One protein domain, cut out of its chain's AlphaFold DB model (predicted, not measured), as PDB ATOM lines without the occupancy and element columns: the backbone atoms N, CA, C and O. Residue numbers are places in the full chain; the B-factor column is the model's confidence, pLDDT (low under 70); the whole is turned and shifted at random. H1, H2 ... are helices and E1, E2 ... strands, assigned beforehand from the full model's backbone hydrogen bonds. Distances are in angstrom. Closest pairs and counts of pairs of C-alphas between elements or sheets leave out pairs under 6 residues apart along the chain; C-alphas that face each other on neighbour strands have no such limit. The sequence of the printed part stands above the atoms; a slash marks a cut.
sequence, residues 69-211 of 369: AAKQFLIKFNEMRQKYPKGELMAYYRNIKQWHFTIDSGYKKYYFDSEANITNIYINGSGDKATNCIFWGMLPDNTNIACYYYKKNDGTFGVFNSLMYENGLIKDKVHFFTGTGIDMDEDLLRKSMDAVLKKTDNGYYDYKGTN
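This is residues 69 to 211 of the 369 residues of an uncharacterized protein of Brachyspira aalborgi (UniProt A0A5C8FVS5). An antiparallel six-stranded sheet, curled like part of a barrel but not closed, makes the body of this domain; it folds back on itself at E5, with E3 and E4 facing E6, E7 and E8. H1 crosses the sheet near the turn from E5 to E6, H2 packs on E5, E6 and E7, residues 97 to 102 of the E1-E2 hairpin stick out, and the E11-E12 hairpin lies toward the opposite end of the longest axis. The printed part has 143 residues, with two named helices and twelve named strands in the order H1, E1 to E10, H2, E11, E12; the largest sheet runs E3, E4, E5, E6, E7, E8, and the class is mixed, helices and strands. The whole is compact, radius of gyration of the C-alphas 16.2 A, spanning 52 by 39 by 30 A.

The strongly twisted sheet is a meander, each strand the antiparallel neighbour of the one before: E3, residues 108 to 112, E4, 118 to 123, E5, 127 to 139, E6, 142 to 151, E7, 157 to 166, and E8, 169 to 172. Within hydrogen-bond range are N 111 and O 120, 2.8 A, N 121 and O 129, 2.8 A, N 134 and O 149, 2.7 A, N 146 and O 163, 2.7 A, and N 164 and O 171, 2.9 A, one for each neighbour pair in turn. It is a folded sheet, two leaves facing each other with E5 as hinge; E5 bends by 75 degrees at residue 136 and E6 by 68 degrees at 145. H1, residues 69 to 83, is on this sheet at a height of 8.9 A, only just over E6, with 3 C-alphas falling on it, and across the strands at 80 degrees on the local plane; the C-alphas of Ala 69 and Thr 143 are the closest of H1 and E6, 6.2 A. H2, residues 186 to 196, is on it too; its closest C-alphas to E6 are Ser 192 and Cys 147, 6.1 A. E11, residues 197 to 199, and E12, 205 to 210, form a hairpin, N 206 and O 198 being 2.8 A apart, and a sandwich, two sheets face to face, with the large sheet, strands at 84 degrees. The hairpin of E9, residues 175 to 177, and E10, 182 to 184, has N 183 and O 176 at 2.8 A; that of E1, 96 to 98, and E2, 101 to 103, has N 98 and O 101 at 2.9 A, and E2 and E3 are apart. In H1 and H2 every O i to N i+4 pair is within range.

H1 begins at C-alpha 69 (139.625, 154.814, 114.991) and is 21.2 A long, H2 15.0 A. E5 measures 29.1 A, E7 27.6 A and E6 24.4 A. E12 ends at C-alpha 210 (129.460, 137.748, 113.015).

The C-alphas farthest apart, Trp 99 and Asp 201, are 51.7 A apart. The printed part has no cut, and H1 to E1 is the one long link, 12 residues. Mean pLDDT of the printed part is 70.3; 62 residues are under 70, among them 80 to 98 and 100 to 108.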
ATOM      1  N   ALA A  69     138.660 155.521 114.154       61.31
ATOM      2  CA  ALA A  69     139.625 154.814 114.991       61.31
ATOM      3  C   ALA A  69     140.314 153.657 114.245       61.31
ATOM      4  O   ALA A  69     141.536 153.542 114.309       61.31
ATOM      5  N   ALA A  70     139.563 152.847 113.491       62.88
ATOM      6  CA  ALA A  70     140.134 151.764 112.689       62.88
ATOM      7  C   ALA A  70     141.014 152.287 111.541       62.88
ATOM      8  O   ALA A  70     142.102 151.763 111.314       62.88
ATOM      9  N   LYS A  71     140.603 153.371 110.868       66.31
ATOM     10  CA  LYS A  71     141.418 154.040 109.840       66.31
ATOM     11  C   LYS A  71     142.721 154.588 110.421       66.31
ATOM     12  O   LYS A  71     143.788 154.377 109.851       66.31
ATOM     13  N   GLN A  72     142.657 155.241 111.580       68.75
ATOM     14  CA  GLN A  72     143.841 155.737 112.291       68.75
ATOM     15  C   GLN A  72     144.756 154.598 112.758       68.75
ATOM     16  O   GLN A  72     145.978 154.717 112.662       68.75
ATOM     17  N   PHE A  73     144.187 153.481 113.220       70.44
ATOM     18  CA  PHE A  73     144.950 152.269 113.513       70.44
ATOM     19  C   PHE A  73     145.668 151.757 112.260       70.44
ATOM     20  O   PHE A  73     146.869 151.513 112.323       70.44
ATOM     21  N   LEU A  74     144.983 151.680 111.114       70.31
ATOM     22  CA  LEU A  74     145.557 151.208 109.851       70.31
ATOM     23  C   LEU A  74     146.675 152.126 109.324       70.31
ATOM     24  O   LEU A  74     147.693 151.635 108.837       70.31
ATOM     25  N   ILE A  75     146.534 153.449 109.462       75.06
ATOM     26  CA  ILE A  75     147.591 154.419 109.118       75.06
ATOM     27  C   ILE A  75     148.837 154.166 109.972       75.06
ATOM     28  O   ILE A  75     149.910 153.901 109.429       75.06
ATOM     29  N   LYS A  76     148.688 154.157 111.304       70.62
ATOM     30  CA  LYS A  76     149.800 153.901 112.238       70.62
ATOM     31  C   LYS A  76     150.425 152.522 112.025       70.62
ATOM     32  O   LYS A  76     151.638 152.352 112.142       70.62
ATOM     33  N   PHE A  77     149.601 151.533 111.695       71.19
ATOM     34  CA  PHE A  77     150.031 150.188 111.349       71.19
ATOM     35  C   PHE A  77     150.914 150.181 110.088       71.19
ATOM     36  O   PHE A  77     151.999 149.597 110.091       71.19
ATOM     37  N   ASN A  78     150.508 150.891 109.035       71.25
ATOM     38  CA  ASN A  78     151.273 151.001 107.794       71.25
ATOM     39  C   ASN A  78     152.592 151.775 107.974       71.25
ATOM     40  O   ASN A  78     153.624 151.343 107.458       71.25
ATOM     41  N   GLU A  79     152.596 152.859 108.752       73.69
ATOM     42  CA  GLU A  79     153.825 153.577 109.137       73.69
ATOM     43  C   GLU A  79     154.816 152.649 109.860       73.69
ATOM     44  O   GLU A  79     156.018 152.633 109.573       73.69
ATOM     45  N   MET A  80     154.308 151.812 110.768       66.06
ATOM     46  CA  MET A  80     155.106 150.811 111.475       66.06
ATOM     47  C   MET A  80     155.676 149.749 110.534       66.06
ATOM     48  O   MET A  80     156.864 149.440 110.633       66.06
ATOM     49  N   ARG A  81     154.876 149.221 109.600       66.12
ATOM     50  CA  ARG A  81     155.346 148.251 108.596       66.12
ATOM     51  C   ARG A  81     156.492 148.797 107.750       66.12
ATOM     52  O   ARG A  81     157.420 148.055 107.436       66.12
ATOM     53  N   GLN A  82     156.456 150.083 107.407       69.31
ATOM     54  CA  GLN A  82     157.537 150.737 106.663       69.31
ATOM     55  C   GLN A  82     158.821 150.840 107.495       69.31
ATOM     56  O   GLN A  82     159.913 150.594 106.984       69.31
ATOM     57  N   LYS A  83     158.698 151.168 108.785       64.31
ATOM     58  CA  LYS A  83     159.841 151.304 109.700       64.31
ATOM     59  C   LYS A  83     160.435 149.956 110.128       64.31
ATOM     60  O   LYS A  83     161.639 149.865 110.367       64.31
ATOM     61  N   TYR A  84     159.614 148.911 110.207       59.47
ATOM     62  CA  TYR A  84     159.992 147.571 110.662       59.47
ATOM     63  C   TYR A  84     159.555 146.492 109.652       59.47
ATOM     64  O   TYR A  84     158.721 145.644 109.968       59.47
ATOM     65  N   PRO A  85     160.160 146.445 108.448       51.75
ATOM     66  CA  PRO A  85     159.695 145.616 107.326       51.75
ATOM     67  C   PRO A  85     159.822 144.097 107.543       51.75
ATOM     68  O   PRO A  85     159.315 143.315 106.744       51.75
ATOM     69  N   LYS A  86     160.520 143.668 108.603       46.84
ATOM     70  CA  LYS A  86     160.679 142.261 109.024       46.84
ATOM     71  C   LYS A  86     160.159 142.001 110.445       46.84
ATOM     72  O   LYS A  86     160.445 140.955 111.027       46.84
ATOM     73  N   GLY A  87     159.505 142.989 111.054       45.19
ATOM     74  CA  GLY A  87     159.252 143.022 112.485       45.19
ATOM     75  C   GLY A  87     157.774 143.099 112.803       45.19
ATOM     76  O   GLY A  87     157.268 144.184 113.050       45.19
ATOM     77  N   GLU A  88     157.122 141.950 112.927       46.44
ATOM     78  CA  GLU A  88     155.827 141.880 113.596       46.44
ATOM     79  C   GLU A  88     155.935 141.112 114.906       46.44
ATOM     80  O   GLU A  88     155.570 139.965 115.039       46.44
ATOM     81  N   LEU A  89     156.496 141.788 115.888       54.41
ATOM     82  CA  LEU A  89     155.952 141.909 117.228       54.41
ATOM     83  C   LEU A  89     155.530 140.733 118.134       54.41
ATOM     84  O   LEU A  89     154.712 139.886 117.800       54.41
ATOM     85  N   MET A  90     156.006 140.847 119.381       52.72
ATOM     86  CA  MET A  90     156.189 139.808 120.392       52.72
ATOM     87  C   MET A  90     155.110 139.796 121.488       52.72
ATOM     88  O   MET A  90     154.970 140.766 122.228       52.72
ATOM     89  N   ALA A  91     154.479 138.643 121.722       49.84
ATOM     90  CA  ALA A  91     154.057 138.253 123.073       49.84
ATOM     91  C   ALA A  91     155.264 137.612 123.782       49.84
ATOM     92  O   ALA A  91     155.474 136.413 123.652       49.84
ATOM     93  N   TYR A  92     156.119 138.411 124.427       49.78
ATOM     94  CA  TYR A  92     157.338 137.920 125.080       49.78
ATOM     95  C   TYR A  92     157.049 137.437 126.499       49.78
ATOM     96  O   TYR A  92     156.580 138.216 127.327       49.78
ATOM     97  N   TYR A  93     157.410 136.194 126.807       57.00
ATOM     98  CA  TYR A  93     157.588 135.756 128.188       57.00
ATOM     99  C   TYR A  93     159.046 135.377 128.432       57.00
ATOM    100  O   TYR A  93     159.710 134.762 127.595       57.00
ATOM    101  N   ARG A  94     159.578 135.836 129.567       52.19
ATOM    102  CA  ARG A  94     160.998 135.705 129.901       52.19
ATOM    103  C   ARG A  94     161.276 134.294 130.407       52.19
ATOM    104  O   ARG A  94     160.444 133.716 131.092       52.19
ATOM    105  N   ASN A  95     162.456 133.776 130.073       52.25
ATOM    106  CA  ASN A  95     162.948 132.476 130.524       52.25
ATOM    107  C   ASN A  95     162.853 132.373 132.056       52.25
ATOM    108  O   ASN A  95     163.414 133.222 132.758       52.25
ATOM    109  N   ILE A  96     162.146 131.360 132.559       57.12
ATOM    110  CA  ILE A  96     162.039 131.091 133.995       57.12
ATOM    111  C   ILE A  96     162.726 129.775 134.282       57.12
ATOM    112  O   ILE A  96     162.263 128.716 133.861       57.12
ATOM    113  N   LYS A  97     163.816 129.856 135.043       56.44
ATOM    114  CA  LYS A  97     164.456 128.700 135.663       56.44
ATOM    115  C   LYS A  97     164.090 128.672 137.138       56.44
ATOM    116  O   LYS A  97     164.551 129.516 137.903       56.44
ATOM    117  N   GLN A  98     163.282 127.695 137.527       62.94
ATOM    118  CA  GLN A  98     163.127 127.285 138.919       62.94
ATOM    119  C   GLN A  98     163.779 125.912 139.116       62.94
ATOM    120  O   GLN A  98     164.058 125.195 138.159       62.94
ATOM    121  N   TRP A  99     164.034 125.530 140.368       74.38
ATOM    122  CA  TRP A  99     164.721 124.275 140.704       74.38
ATOM    123  C   TRP A  99     163.987 123.007 140.223       74.38
ATOM    124  O   TRP A  99     164.608 121.956 140.114       74.38
ATOM    125  N   HIS A 100     162.689 123.105 139.917       67.62
ATOM    126  CA  HIS A 100     161.837 121.993 139.487       67.62
ATOM    127  C   HIS A 100     161.242 122.158 138.075       67.62
ATOM    128  O   HIS A 100     160.580 121.237 137.607       67.62
ATOM    129  N   PHE A 101     161.475 123.275 137.370       53.78
ATOM    130  CA  PHE A 101     161.105 123.404 135.953       53.78
ATOM    131  C   PHE A 101     161.863 124.531 135.233       53.78
ATOM    132  O   PHE A 101     162.281 125.522 135.833       53.78
ATOM    133  N   THR A 102     162.004 124.390 133.914       55.25
ATOM    134  CA  THR A 102     162.483 125.444 133.006       55.25
ATOM    135  C   THR A 102     161.389 125.754 131.987       55.25
ATOM    136  O   THR A 102     160.908 124.840 131.322       55.25
ATOM    137  N   ILE A 103     160.992 127.024 131.867       56.78
ATOM    138  CA  ILE A 103     160.143 127.520 130.774       56.78
ATOM    139  C   ILE A 103     161.033 128.325 129.828       56.78
ATOM    140  O   ILE A 103     161.516 129.399 130.196       56.78
ATOM    141  N   ASP A 104     161.223 127.822 128.608       56.47
ATOM    142  CA  ASP A 104     161.930 128.549 127.555       56.47
ATOM    143  C   ASP A 104     161.175 129.822 127.174       56.47
ATOM    144  O   ASP A 104     159.949 129.837 127.088       56.47
ATOM    145  N   SER A 105     161.908 130.905 126.912       56.56
ATOM    146  CA  SER A 105     161.299 132.150 126.448       56.56
ATOM    147  C   SER A 105     160.585 131.933 125.116       56.56
ATOM    148  O   SER A 105     161.218 131.581 124.115       56.56
ATOM    149  N   GLY A 106     159.282 132.187 125.075       59.28
ATOM    150  CA  GLY A 106     158.507 132.163 123.842       59.28
ATOM    151  C   GLY A 106     158.161 133.564 123.370       59.28
ATOM    152  O   GLY A 106     158.057 134.511 124.151       59.28
ATOM    153  N   TYR A 107     157.989 133.682 122.058       64.69
ATOM    154  CA  TYR A 107     157.357 134.839 121.457       64.69
ATOM    155  C   TYR A 107     156.451 134.411 120.307       64.69
ATOM    156  O   TYR A 107     156.709 133.410 119.632       64.69
ATOM    157  N   LYS A 108     155.382 135.181 120.103       68.56
ATOM    158  CA  LYS A 108     154.553 135.124 118.896       68.56
ATOM    159  C   LYS A 108     154.963 136.246 117.946       68.56
ATOM    160  O   LYS A 108     155.409 137.272 118.445       68.56
ATOM    161  N   LYS A 109     154.842 136.049 116.633       71.19
ATOM    162  CA  LYS A 109     154.846 137.133 115.632       71.19
ATOM    163  C   LYS A 109     153.557 137.084 114.840       71.19
ATOM    164  O   LYS A 109     153.085 135.983 114.574       71.19
ATOM    165  N   TYR A 110     153.007 138.230 114.472       72.31
ATOM    166  CA  TYR A 110     151.725 138.319 113.770       72.31
ATOM    167  C   TYR A 110     151.924 138.942 112.400       72.31
ATOM    168  O   TYR A 110     152.214 140.121 112.331       72.31
ATOM    169  N   TYR A 111     151.741 138.189 111.327       71.56
ATOM    170  CA  TYR A 111     151.890 138.731 109.984       71.56
ATOM    171  C   TYR A 111     150.592 139.288 109.469       71.56
ATOM    172  O   TYR A 111     149.586 138.586 109.564       71.56
ATOM    173  N   PHE A 112     150.615 140.506 108.928       72.75
ATOM    174  CA  PHE A 112     149.406 141.140 108.420       72.75
ATOM    175  C   PHE A 112     149.477 141.549 106.945       72.75
ATOM    176  O   PHE A 112     150.525 141.917 106.404       72.75
ATOM    177  N   ASP A 113     148.312 141.559 106.302       70.62
ATOM    178  CA  ASP A 113     148.129 142.127 104.969       70.62
ATOM    179  C   ASP A 113     147.891 143.653 105.007       70.62
ATOM    180  O   ASP A 113     148.077 144.324 106.027       70.62
ATOM    181  N   SER A 114     147.576 144.246 103.854       65.81
ATOM    182  CA  SER A 114     147.297 145.684 103.722       65.81
ATOM    183  C   SER A 114     145.974 146.128 104.353       65.81
ATOM    184  O   SER A 114     145.759 147.327 104.506       65.81
ATOM    185  N   GLU A 115     145.100 145.190 104.709       66.31
ATOM    186  CA  GLU A 115     143.806 145.430 105.357       66.31
ATOM    187  C   GLU A 115     143.870 145.144 106.865       66.31
ATOM    188  O   GLU A 115     142.853 145.140 107.556       66.31
ATOM    189  N   ALA A 116     145.085 144.929 107.381       72.56
ATOM    190  CA  ALA A 116     145.367 144.513 108.743       72.56
ATOM    191  C   ALA A 116     144.785 143.142 109.120       72.56
ATOM    192  O   ALA A 116     144.747 142.846 110.309       72.56
ATOM    193  N   ASN A 117     144.392 142.275 108.177       80.12
ATOM    194  CA  ASN A 117     144.077 140.878 108.497       80.12
ATOM    195  C   ASN A 117     145.360 140.139 108.871       80.12
ATOM    196  O   ASN A 117     146.413 140.419 108.304       80.12
ATOM    197  N   ILE A 118     145.281 139.163 109.774       79.12
ATOM    198  CA  ILE A 118     146.435 138.338 110.138       79.12
ATOM    199  C   ILE A 118     146.519 137.177 109.144       79.12
ATOM    200  O   ILE A 118     145.612 136.346 109.086       79.12
ATOM    201  N   THR A 119     147.615 137.094 108.394       77.75
ATOM    202  CA  THR A 119     147.881 136.046 107.400       77.75
ATOM    203  C   THR A 119     148.624 134.860 108.011       77.75
ATOM    204  O   THR A 119     148.368 133.700 107.680       77.75
ATOM    205  N   ASN A 120     149.544 135.127 108.942       77.81
ATOM    206  CA  ASN A 120     150.358 134.106 109.595       77.81
ATOM    207  C   ASN A 120     150.600 134.474 111.058       77.81
ATOM    208  O   ASN A 120     150.609 135.643 111.435       77.81
ATOM    209  N   ILE A 121     150.849 133.473 111.895       75.31
ATOM    210  CA  ILE A 121     151.343 133.665 113.255       75.31
ATOM    211  C   ILE A 121     152.570 132.781 113.433       75.31
ATOM    212  O   ILE A 121     152.460 131.557 113.387       75.31
ATOM    213  N   TYR A 122     153.733 133.383 113.657       74.12
ATOM    214  CA  TYR A 122     154.908 132.641 114.105       74.12
ATOM    215  C   TYR A 122     154.761 132.339 115.587       74.12
ATOM    216  O   TYR A 122     154.436 133.231 116.370       74.12
ATOM    217  N   ILE A 123     155.076 131.119 115.996       73.38
ATOM    218  CA  ILE A 123     155.218 130.768 117.407       73.38
ATOM    219  C   ILE A 123     156.606 130.160 117.587       73.38
ATOM    220  O   ILE A 123     156.954 129.197 116.898       73.38
ATOM    221  N   ASN A 124     157.397 130.708 118.515       66.94
ATOM    222  CA  ASN A 124     158.720 130.166 118.823       66.94
ATOM    223  C   ASN A 124     158.629 128.656 119.127       66.94
ATOM    224  O   ASN A 124     157.769 128.226 119.894       66.94
ATOM    225  N   GLY A 125     159.473 127.852 118.480       66.94
ATOM    226  CA  GLY A 125     159.462 126.385 118.580       66.94
ATOM    227  C   GLY A 125     158.385 125.657 117.759       66.94
ATOM    228  O   GLY A 125     158.495 124.451 117.579       66.94
ATOM    229  N   SER A 126     157.370 126.348 117.224       68.69
ATOM    230  CA  SER A 126     156.335 125.748 116.353       68.69
ATOM    231  C   SER A 126     156.350 126.263 114.908       68.69
ATOM    232  O   SER A 126     155.621 125.724 114.079       68.69
ATOM    233  N   GLY A 127     157.150 127.289 114.605       70.12
ATOM    234  CA  GLY A 127     157.243 127.881 113.268       70.12
ATOM    235  C   GLY A 127     156.041 128.755 112.897       70.12
ATOM    236  O   GLY A 127     155.231 129.122 113.754       70.12
ATOM    237  N   ASP A 128     155.954 129.115 111.617       73.00
ATOM    238  CA  ASP A 128     154.847 129.899 111.070       73.00
ATOM    239  C   ASP A 128     153.597 129.032 110.890       73.00
ATOM    240  O   ASP A 128     153.625 127.990 110.235       73.00
ATOM    241  N   LYS A 129     152.473 129.493 111.438       77.06
ATOM    242  CA  LYS A 129     151.153 128.896 111.231       77.06
ATOM    243  C   LYS A 129     150.302 129.848 110.408       77.06
ATOM    244  O   LYS A 129     150.079 130.985 110.821       77.06
ATOM    245  N   ALA A 130     149.841 129.391 109.248       71.44
ATOM    246  CA  ALA A 130     148.865 130.137 108.464       71.44
ATOM    247  C   ALA A 130     147.596 130.354 109.295       71.44
ATOM    248  O   ALA A 130     147.170 129.473 110.047       71.44
ATOM    249  N   THR A 131     147.007 131.532 109.164       75.88
ATOM    250  CA  THR A 131     145.747 131.881 109.809       75.88
ATOM    251  C   THR A 131     144.862 132.622 108.813       75.88
ATOM    252  O   THR A 131     145.327 133.156 107.813       75.88
ATOM    253  N   ASN A 132     143.561 132.595 109.064       74.56
ATOM    254  CA  ASN A 132     142.540 133.319 108.319       74.56
ATOM    255  C   ASN A 132     141.832 134.322 109.240       74.56
ATOM    256  O   ASN A 132     140.611 134.478 109.173       74.56
ATOM    257  N   CYS A 133     142.583 134.933 110.160       84.50
ATOM    258  CA  CYS A 133     142.033 135.911 111.088       84.50
ATOM    259  C   CYS A 133     141.800 137.236 110.365       84.50
ATOM    260  O   CYS A 133     142.734 137.904 109.933       84.50
ATOM    261  N   ILE A 134     140.538 137.614 110.276       81.06
ATOM    262  CA  ILE A 134     140.039 138.816 109.633       81.06
ATOM    263  C   ILE A 134     139.953 139.922 110.684       81.06
ATOM    264  O   ILE A 134     139.498 139.690 111.812       81.06
ATOM    265  N   PHE A 135     140.403 141.120 110.319       76.44
ATOM    266  CA  PHE A 135     140.244 142.305 111.149       76.44
ATOM    267  C   PHE A 135     138.760 142.667 111.232       76.44
ATOM    268  O   PHE A 135     138.122 142.978 110.228       76.44
ATOM    269  N   TRP A 136     138.192 142.600 112.437       78.56
ATOM    270  CA  TRP A 136     136.813 143.021 112.647       78.56
ATOM    271  C   TRP A 136     136.742 144.538 112.798       78.56
ATOM    272  O   TRP A 136     135.899 145.169 112.182       78.56
ATOM    273  N   GLY A 137     137.618 145.148 113.590       74.44
ATOM    274  CA  GLY A 137     137.559 146.578 113.891       74.44
ATOM    275  C   GLY A 137     138.102 146.889 115.281       74.44
ATOM    276  O   GLY A 137     138.747 146.040 115.890       74.44
ATOM    277  N   MET A 138     137.851 148.093 115.794       74.50
ATOM    278  CA  MET A 138     138.297 148.466 117.141       74.50
ATOM    279  C   MET A 138     137.268 148.056 118.195       74.50
ATOM    280  O   MET A 138     136.068 148.071 117.942       74.50
ATOM    281  N   LEU A 139     137.733 147.716 119.395       69.81
ATOM    282  CA  LEU A 139     136.883 147.415 120.525       69.81
ATOM    283  C   LEU A 139     136.111 148.690 120.890       69.81
ATOM    284  O   LEU A 139     136.722 149.745 121.076       69.81
ATOM    285  N   PRO A 140     134.791 148.628 121.046       60.12
ATOM    286  CA  PRO A 140     134.013 149.863 121.098       60.12
ATOM    287  C   PRO A 140     134.152 150.637 122.411       60.12
ATOM    288  O   PRO A 140     134.217 151.864 122.407       60.12
ATOM    289  N   ASP A 141     134.296 149.919 123.525       61.09
ATOM    290  CA  ASP A 141     134.540 150.511 124.845       61.09
ATOM    291  C   ASP A 141     136.006 150.948 125.032       61.09
ATOM    292  O   ASP A 141     136.342 151.630 126.002       61.09
ATOM    293  N   ASN A 142     136.904 150.535 124.130       66.31
ATOM    294  CA  ASN A 142     138.310 150.927 124.139       66.31
ATOM    295  C   ASN A 142     138.892 150.877 122.725       66.31
ATOM    296  O   ASN A 142     139.484 149.882 122.302       66.31
ATOM    297  N   THR A 143     138.786 152.002 122.027       69.12
ATOM    298  CA  THR A 143     139.149 152.141 120.613       69.12
ATOM    299  C   THR A 143     140.645 152.006 120.317       69.12
ATOM    300  O   THR A 143     141.046 152.142 119.167       69.12
ATOM    301  N   ASN A 144     141.484 151.719 121.319       71.94
ATOM    302  CA  ASN A 144     142.896 151.383 121.127       71.94
ATOM    303  C   ASN A 144     143.140 149.881 120.912       71.94
ATOM    304  O   ASN A 144     144.250 149.491 120.548       71.94
ATOM    305  N   ILE A 145     142.138 149.042 121.171       73.62
ATOM    306  CA  ILE A 145     142.225 147.587 121.061       73.62
ATOM    307  C   ILE A 145     141.554 147.163 119.753       73.62
ATOM    308  O   ILE A 145     140.401 147.488 119.537       73.62
ATOM    309  N   ALA A 146     142.250 146.452 118.879       76.25
ATOM    310  CA  ALA A 146     141.734 145.853 117.655       76.25
ATOM    311  C   ALA A 146     141.214 144.433 117.929       76.25
ATOM    312  O   ALA A 146     141.884 143.647 118.601       76.25
ATOM    313  N   CYS A 147     140.051 144.092 117.381       81.12
ATOM    314  CA  CYS A 147     139.416 142.783 117.498       81.12
ATOM    315  C   CYS A 147     139.501 142.009 116.179       81.12
ATOM    316  O   CYS A 147     139.323 142.576 115.096       81.12
ATOM    317  N   TYR A 148     139.719 140.697 116.280       83.50
ATOM    318  CA  TYR A 148     139.850 139.800 115.134       83.50
ATOM    319  C   TYR A 148     138.940 138.586 115.263       83.50
ATOM    320  O   TYR A 148     138.545 138.170 116.356       83.50
ATOM    321  N   TYR A 149     138.629 137.978 114.125       87.75
ATOM    322  CA  TYR A 149     137.814 136.773 114.066       87.75
ATOM    323  C   TYR A 149     138.269 135.855 112.946       87.75
ATOM    324  O   TYR A 149     138.916 136.293 112.008       87.75
ATOM    325  N   TYR A 150     137.937 134.574 113.022       87.31
ATOM    326  CA  TYR A 150     138.305 133.596 112.001       87.31
ATOM    327  C   TYR A 150     137.176 132.610 111.767       87.31
ATOM    328  O   TYR A 150     136.391 132.330 112.673       87.31
ATOM    329  N   LYS A 151     137.106 132.053 110.559       82.94
ATOM    330  CA  LYS A 151     136.140 131.007 110.216       82.94
ATOM    331  C   LYS A 151     136.788 129.631 110.357       82.94
ATOM    332  O   LYS A 151     137.839 129.375 109.774       82.94
ATOM    333  N   LYS A 152     136.156 128.748 111.120       83.94
ATOM    334  CA  LYS A 152     136.528 127.344 111.286       83.94
ATOM    335  C   LYS A 152     136.025 126.504 110.112       83.94
ATOM    336  O   LYS A 152     135.122 126.901 109.375       83.94
ATOM    337  N   ASN A 153     136.581 125.302 109.979       83.75
ATOM    338  CA  ASN A 153     136.225 124.357 108.915       83.75
ATOM    339  C   ASN A 153     134.751 123.919 108.968       83.75
ATOM    340  O   ASN A 153     134.162 123.642 107.930       83.75
ATOM    341  N   ASP A 154     134.147 123.894 110.157       82.75
ATOM    342  CA  ASP A 154     132.723 123.583 110.361       82.75
ATOM    343  C   ASP A 154     131.783 124.755 110.013       82.75
ATOM    344  O   ASP A 154     130.567 124.668 110.192       82.75
ATOM    345  N   GLY A 155     132.337 125.862 109.513       76.94
ATOM    346  CA  GLY A 155     131.603 127.062 109.142       76.94
ATOM    347  C   GLY A 155     131.321 128.019 110.298       76.94
ATOM    348  O   GLY A 155     130.796 129.100 110.033       76.94
ATOM    349  N   THR A 156     131.677 127.666 111.536       86.88
ATOM    350  CA  THR A 156     131.538 128.554 112.696       86.88
ATOM    351  C   THR A 156     132.667 129.581 112.767       86.88
ATOM    352  O   THR A 156     133.711 129.432 112.138       86.88
ATOM    353  N   PHE A 157     132.475 130.639 113.542       84.25
ATOM    354  CA  PHE A 157     133.442 131.688 113.793       84.25
ATOM    355  C   PHE A 157     134.077 131.516 115.170       84.25
ATOM    356  O   PHE A 157     133.423 131.143 116.143       84.25
ATOM    357  N   GLY A 158     135.372 131.790 115.256       84.69
ATOM    358  CA  GLY A 158     136.072 132.019 116.510       84.69
ATOM    359  C   GLY A 158     136.510 133.473 116.613       84.69
ATOM    360  O   GLY A 158     136.735 134.136 115.602       84.69
ATOM    361  N   VAL A 159     136.649 133.957 117.843       83.12
ATOM    362  CA  VAL A 159     137.231 135.271 118.131       83.12
ATOM    363  C   VAL A 159     138.692 135.068 118.471       83.12
ATOM    364  O   VAL A 159     139.040 134.148 119.214       83.12
ATOM    365  N   PHE A 160     139.547 135.886 117.879       75.50
ATOM    366  CA  PHE A 160     140.986 135.806 118.059       75.50
ATOM    367  C   PHE A 160     141.498 137.143 118.577       75.50
ATOM    368  O   PHE A 160     141.068 138.166 118.069       75.50
ATOM    369  N   ASN A 161     142.374 137.089 119.586       68.88
ATOM    370  CA  ASN A 161     143.159 138.161 120.222       68.88
ATOM    371  C   ASN A 161     142.641 139.608 120.116       68.88
ATOM    372  O   ASN A 161     142.485 140.166 119.036       68.88
ATOM    373  N   SER A 162     142.571 140.291 121.255       73.44
ATOM    374  CA  SER A 162     142.432 141.748 121.290       73.44
ATOM    375  C   SER A 162     143.820 142.402 121.293       73.44
ATOM    376  O   SER A 162     144.554 142.300 122.278       73.44
ATOM    377  N   LEU A 163     144.209 143.020 120.173       73.00
ATOM    378  CA  LEU A 163     145.556 143.560 119.949       73.00
ATOM    379  C   LEU A 163     145.595 145.078 120.155       73.00
ATOM    380  O   LEU A 163     144.787 145.792 119.584       73.00
ATOM    381  N   MET A 164     146.557 145.611 120.908       72.38
ATOM    382  CA  MET A 164     146.676 147.059 121.143       72.38
ATOM    383  C   MET A 164     148.045 147.586 120.741       72.38
ATOM    384  O   MET A 164     149.064 147.021 121.137       72.38
ATOM    385  N   TYR A 165     148.076 148.722 120.045       63.44
ATOM    386  CA  TYR A 165     149.319 149.450 119.806       63.44
ATOM    387  C   TYR A 165     149.715 150.292 121.027       63.44
ATOM    388  O   TYR A 165     148.998 151.204 121.433       63.44
ATOM    389  N   GLU A 166     150.876 150.001 121.606       63.31
ATOM    390  CA  GLU A 166     151.403 150.656 122.797       63.31
ATOM    391  C   GLU A 166     152.940 150.618 122.805       63.31
ATOM    392  O   GLU A 166     153.550 149.563 122.629       63.31
ATOM    393  N   ASN A 167     153.581 151.764 123.066       62.84
ATOM    394  CA  ASN A 167     155.043 151.903 123.170       62.84
ATOM    395  C   ASN A 167     155.800 151.396 121.932       62.84
ATOM    396  O   ASN A 167     156.842 150.753 122.048       62.84
ATOM    397  N   GLY A 168     155.254 151.653 120.742       54.06
ATOM    398  CA  GLY A 168     155.826 151.158 119.494       54.06
ATOM    399  C   GLY A 168     155.520 149.690 119.202       54.06
ATOM    400  O   GLY A 168     156.094 149.163 118.252       54.06
ATOM    401  N   LEU A 169     154.658 149.020 119.989       60.59
ATOM    402  CA  LEU A 169     154.399 147.585 119.872       60.59
ATOM    403  C   LEU A 169     152.901 147.176 119.897       60.59
ATOM    404  O   LEU A 169     152.140 147.703 120.692       60.59
ATOM    405  N   ILE A 170     152.477 146.199 119.078       66.00
ATOM    406  CA  ILE A 170     151.131 145.556 119.013       66.00
ATOM    407  C   ILE A 170     150.960 144.394 120.029       66.00
ATOM    408  O   ILE A 170     151.147 143.212 119.740       66.00
ATOM    409  N   LYS A 171     150.604 144.692 121.265       71.00
ATOM    410  CA  LYS A 171     150.525 143.661 122.305       71.00
ATOM    411  C   LYS A 171     149.213 142.882 122.230       71.00
ATOM    412  O   LYS A 171     148.159 143.494 122.073       71.00
ATOM    413  N   ASP A 172     149.278 141.567 122.436       75.62
ATOM    414  CA  ASP A 172     148.107 140.784 122.847       75.62
ATOM    415  C   ASP A 172     147.707 141.237 124.256       75.62
ATOM    416  O   ASP A 172     148.537 141.258 125.169       75.62
ATOM    417  N   LYS A 173     146.465 141.698 124.402       80.56
ATOM    418  CA  LYS A 173     145.909 142.148 125.682       80.56
ATOM    419  C   LYS A 173     145.040 141.086 126.345       80.56
ATOM    420  O   LYS A 173     144.755 141.223 127.526       80.56
ATOM    421  N   VAL A 174     144.643 140.042 125.613       77.31
ATOM    422  CA  VAL A 174     143.857 138.934 126.168       77.31
ATOM    423  C   VAL A 174     144.779 137.967 126.879       77.31
ATOM    424  O   VAL A 174     144.505 137.606 128.014       77.31
ATOM    425  N   HIS A 175     145.876 137.566 126.237       74.69
ATOM    426  CA  HIS A 175     146.825 136.630 126.829       74.69
ATOM    427  C   HIS A 175     148.072 137.364 127.300       74.69
ATOM    428  O   HIS A 175     148.773 137.991 126.503       74.69
ATOM    429  N   PHE A 176     148.392 137.236 128.582       69.19
ATOM    430  CA  PHE A 176     149.564 137.869 129.173       69.19
ATOM    431  C   PHE A 176     150.297 136.907 130.099       69.19
ATOM    432  O   PHE A 176     149.747 135.936 130.604       69.19
ATOM    433  N   PHE A 177     151.587 137.159 130.292       64.44
ATOM    434  CA  PHE A 177     152.429 136.318 131.126       64.44
ATOM    435  C   PHE A 177     152.508 136.872 132.545       64.44
ATOM    436  O   PHE A 177     152.844 138.042 132.729       64.44
ATOM    437  N   THR A 178     152.265 136.024 133.539       65.44
ATOM    438  CA  THR A 178     152.263 136.417 134.960       65.44
ATOM    439  C   THR A 178     153.543 136.076 135.706       65.44
ATOM    440  O   THR A 178     153.663 136.361 136.892       65.44
ATOM    441  N   GLY A 179     154.534 135.487 135.034       59.12
ATOM    442  CA  GLY A 179     155.739 134.990 135.702       59.12
ATOM    443  C   GLY A 179     155.622 133.544 136.188       59.12
ATOM    444  O   GLY A 179     156.605 132.985 136.649       59.12
ATOM    445  N   THR A 180     154.460 132.906 136.074       62.44
ATOM    446  CA  THR A 180     154.289 131.466 136.356       62.44
ATOM    447  C   THR A 180     153.563 130.730 135.236       62.44
ATOM    448  O   THR A 180     153.578 129.503 135.198       62.44
ATOM    449  N   GLY A 181     152.965 131.463 134.297       62.09
ATOM    450  CA  GLY A 181     152.218 130.911 133.178       62.09
ATOM    451  C   GLY A 181     151.635 132.006 132.291       62.09
ATOM    452  O   GLY A 181     151.959 133.189 132.439       62.09
ATOM    453  N   ILE A 182     150.805 131.582 131.341       69.44
ATOM    454  CA  ILE A 182     149.991 132.474 130.517       69.44
ATOM    455  C   ILE A 182     148.615 132.551 131.171       69.44
ATOM    456  O   ILE A 182     147.923 131.536 131.232       69.44
ATOM    457  N   ASP A 183     148.233 133.747 131.597       72.81
ATOM    458  CA  ASP A 183     146.885 134.044 132.062       72.81
ATOM    459  C   ASP A 183     146.081 134.719 130.950       72.81
ATOM    460  O   ASP A 183     146.619 135.182 129.932       72.81
ATOM    461  N   MET A 184     144.767 134.744 131.155       81.25
ATOM    462  CA  MET A 184     143.797 135.281 130.219       81.25
ATOM    463  C   MET A 184     142.938 136.349 130.897       81.25
ATOM    464  O   MET A 184     142.370 136.112 131.960       81.25
ATOM    465  N   ASP A 185     142.799 137.507 130.257       81.44
ATOM    466  CA  ASP A 185     141.790 138.499 130.621       81.44
ATOM    467  C   ASP A 185     140.429 138.049 130.066       81.44
ATOM    468  O   ASP A 185     140.073 138.317 128.913       81.44
ATOM    469  N   GLU A 186     139.678 137.311 130.885       82.69
ATOM    470  CA  GLU A 186     138.361 136.785 130.514       82.69
ATOM    471  C   GLU A 186     137.332 137.893 130.239       82.69
ATOM    472  O   GLU A 186     136.453 137.721 129.387       82.69
ATOM    473  N   ASP A 187     137.430 139.043 130.918       81.31
ATOM    474  CA  ASP A 187     136.512 140.163 130.692       81.31
ATOM    475  C   ASP A 187     136.766 140.800 129.326       81.31
ATOM    476  O   ASP A 187     135.826 141.048 128.565       81.31
ATOM    477  N   LEU A 188     138.037 141.001 128.973       79.50
ATOM    478  CA  LEU A 188     138.413 141.510 127.663       79.50
ATOM    479  C   LEU A 188     138.094 140.512 126.548       79.50
ATOM    480  O   LEU A 188     137.611 140.922 125.486       79.50
ATOM    481  N   LEU A 189     138.307 139.212 126.772       82.62
ATOM    482  CA  LEU A 189     137.882 138.179 125.828       82.62
ATOM    483  C   LEU A 189     136.372 138.267 125.590       82.62
ATOM    484  O   LEU A 189     135.937 138.338 124.441       82.62
ATOM    485  N   ARG A 190     135.574 138.345 126.659       82.12
ATOM    486  CA  ARG A 190     134.116 138.475 126.565       82.12
ATOM    487  C   ARG A 190     133.698 139.743 125.822       82.12
ATOM    488  O   ARG A 190     132.836 139.666 124.958       82.12
ATOM    489  N   LYS A 191     134.327 140.889 126.088       79.00
ATOM    490  CA  LYS A 191     134.072 142.138 125.345       79.00
ATOM    491  C   LYS A 191     134.402 142.007 123.859       79.00
ATOM    492  O   LYS A 191     133.649 142.485 123.018       79.00
ATOM    493  N   SER A 192     135.490 141.311 123.536       79.38
ATOM    494  CA  SER A 192     135.871 141.013 122.150       79.38
ATOM    495  C   SER A 192     134.843 140.098 121.481       79.38
ATOM    496  O   SER A 192     134.496 140.295 120.321       79.38
ATOM    497  N   MET A 193     134.316 139.115 122.215       83.06
ATOM    498  CA  MET A 193     133.243 138.243 121.735       83.06
ATOM    499  C   MET A 193     131.927 138.985 121.530       83.06
ATOM    500  O   MET A 193     131.274 138.756 120.519       83.06
ATOM    501  N   ASP A 194     131.566 139.897 122.430       77.62
ATOM    502  CA  ASP A 194     130.379 140.750 122.297       77.62
ATOM    503  C   ASP A 194     130.490 141.680 121.080       77.62
ATOM    504  O   ASP A 194     129.507 141.901 120.372       77.62
ATOM    505  N   ALA A 195     131.695 142.179 120.798       72.38
ATOM    506  CA  ALA A 195     131.955 142.969 119.603       72.38
ATOM    507  C   ALA A 195     131.818 142.126 118.325       72.38
ATOM    508  O   ALA A 195     131.176 142.555 117.378       72.38
ATOM    509  N   VAL A 196     132.382 140.916 118.301       76.56
ATOM    510  CA  VAL A 196     132.574 140.137 117.068       76.56
ATOM    511  C   VAL A 196     131.438 139.167 116.742       76.56
ATOM    512  O   VAL A 196     131.173 138.931 115.564       76.56
ATOM    513  N   LEU A 197     130.797 138.547 117.735       80.38
ATOM    514  CA  LEU A 197     129.820 137.470 117.541       80.38
ATOM    515  C   LEU A 197     128.397 137.952 117.795       80.38
ATOM    516  O   LEU A 197     128.136 138.735 118.707       80.38
ATOM    517  N   LYS A 198     127.450 137.423 117.019       74.19
ATOM    518  CA  LYS A 198     126.029 137.643 117.284       74.19
ATOM    519  C   LYS A 198     125.624 136.937 118.587       74.19
ATOM    520  O   LYS A 198     126.137 135.865 118.903       74.19
ATOM    521  N   LYS A 199     124.672 137.506 119.333       70.50
ATOM    522  CA  LYS A 199     123.992 136.817 120.441       70.50
ATOM    523  C   LYS A 199     122.623 136.305 120.012       70.50
ATOM    524  O   LYS A 199     121.947 136.905 119.182       70.50
ATOM    525  N   THR A 200     122.246 135.170 120.576       66.38
ATOM    526  CA  THR A 200     120.892 134.620 120.533       66.38
ATOM    527  C   THR A 200     120.038 135.280 121.613       66.38
ATOM    528  O   THR A 200     120.576 135.818 122.583       66.38
ATOM    529  N   ASP A 201     118.717 135.176 121.491       57.06
ATOM    530  CA  ASP A 201     117.751 135.773 122.428       57.06
ATOM    531  C   ASP A 201     117.933 135.275 123.876       57.06
ATOM    532  O   ASP A 201     117.624 135.973 124.836       57.06
ATOM    533  N   ASN A 202     118.537 134.095 124.043       65.12
ATOM    534  CA  ASN A 202     118.851 133.499 125.343       65.12
ATOM    535  C   ASN A 202     120.217 133.945 125.909       65.12
ATOM    536  O   ASN A 202     120.694 133.378 126.890       65.12
ATOM    537  N   GLY A 203     120.888 134.913 125.279       61.75
ATOM    538  CA  GLY A 203     122.156 135.489 125.740       61.75
ATOM    539  C   GLY A 203     123.423 134.702 125.376       61.75
ATOM    540  O   GLY A 203     124.522 135.150 125.710       61.75
ATOM    541  N   TYR A 204     123.299 133.574 124.668       76.00
ATOM    542  CA  TYR A 204     124.429 132.773 124.173       76.00
ATOM    543  C   TYR A 204     124.946 133.286 122.829       76.00
ATOM    544  O   TYR A 204     124.178 133.855 122.056       76.00
ATOM    545  N   TYR A 205     126.217 133.035 122.512       79.56
ATOM    546  CA  TYR A 205     126.790 133.408 121.217       79.56
ATOM    547  C   TYR A 205     126.313 132.489 120.089       79.56
ATOM    548  O   TYR A 205     126.394 131.263 120.189       79.56
ATOM    549  N   ASP A 206     125.875 133.095 118.989       80.62
ATOM    550  CA  ASP A 206     125.700 132.437 117.703       80.62
ATOM    551  C   ASP A 206     127.046 132.413 116.976       80.62
ATOM    552  O   ASP A 206     127.468 133.375 116.335       80.62
ATOM    553  N   TYR A 207     127.724 131.274 117.060       86.12
ATOM    554  CA  TYR A 207     129.002 131.077 116.389       86.12
ATOM    555  C   TYR A 207     128.870 130.924 114.868       86.12
ATOM    556  O   TYR A 207     129.880 130.731 114.213       86.12
ATOM    557  N   LYS A 208     127.681 130.982 114.259       81.81
ATOM    558  CA  LYS A 208     127.526 130.924 112.792       81.81
ATOM    559  C   LYS A 208     127.412 132.302 112.144       81.81
ATOM    560  O   LYS A 208     127.436 132.384 110.916       81.81
ATOM    561  N   GLY A 209     127.322 133.368 112.938       70.81
ATOM    562  CA  GLY A 209     127.204 134.738 112.455       70.81
ATOM    563  C   GLY A 209     128.139 135.697 113.184       70.81
ATOM    564  O   GLY A 209     128.269 135.664 114.406       70.81
ATOM    565  N   THR A 210     128.770 136.594 112.432       69.00
ATOM    566  CA  THR A 210     129.460 137.748 113.015       69.00
ATOM    567  C   THR A 210     128.449 138.820 113.397       69.00
ATOM    568  O   THR A 210     127.426 138.990 112.728       69.00
ATOM    569  N   ASN A 211     128.749 139.574 114.447       66.00
ATOM    570  CA  ASN A 211     128.014 140.777 114.771       66.00
ATOM    571  C   ASN A 211     128.211 141.782 113.626       66.00
ATOM    572  O   ASN A 211     129.335 142.105 113.236       66.00
TER     573      ASN A 211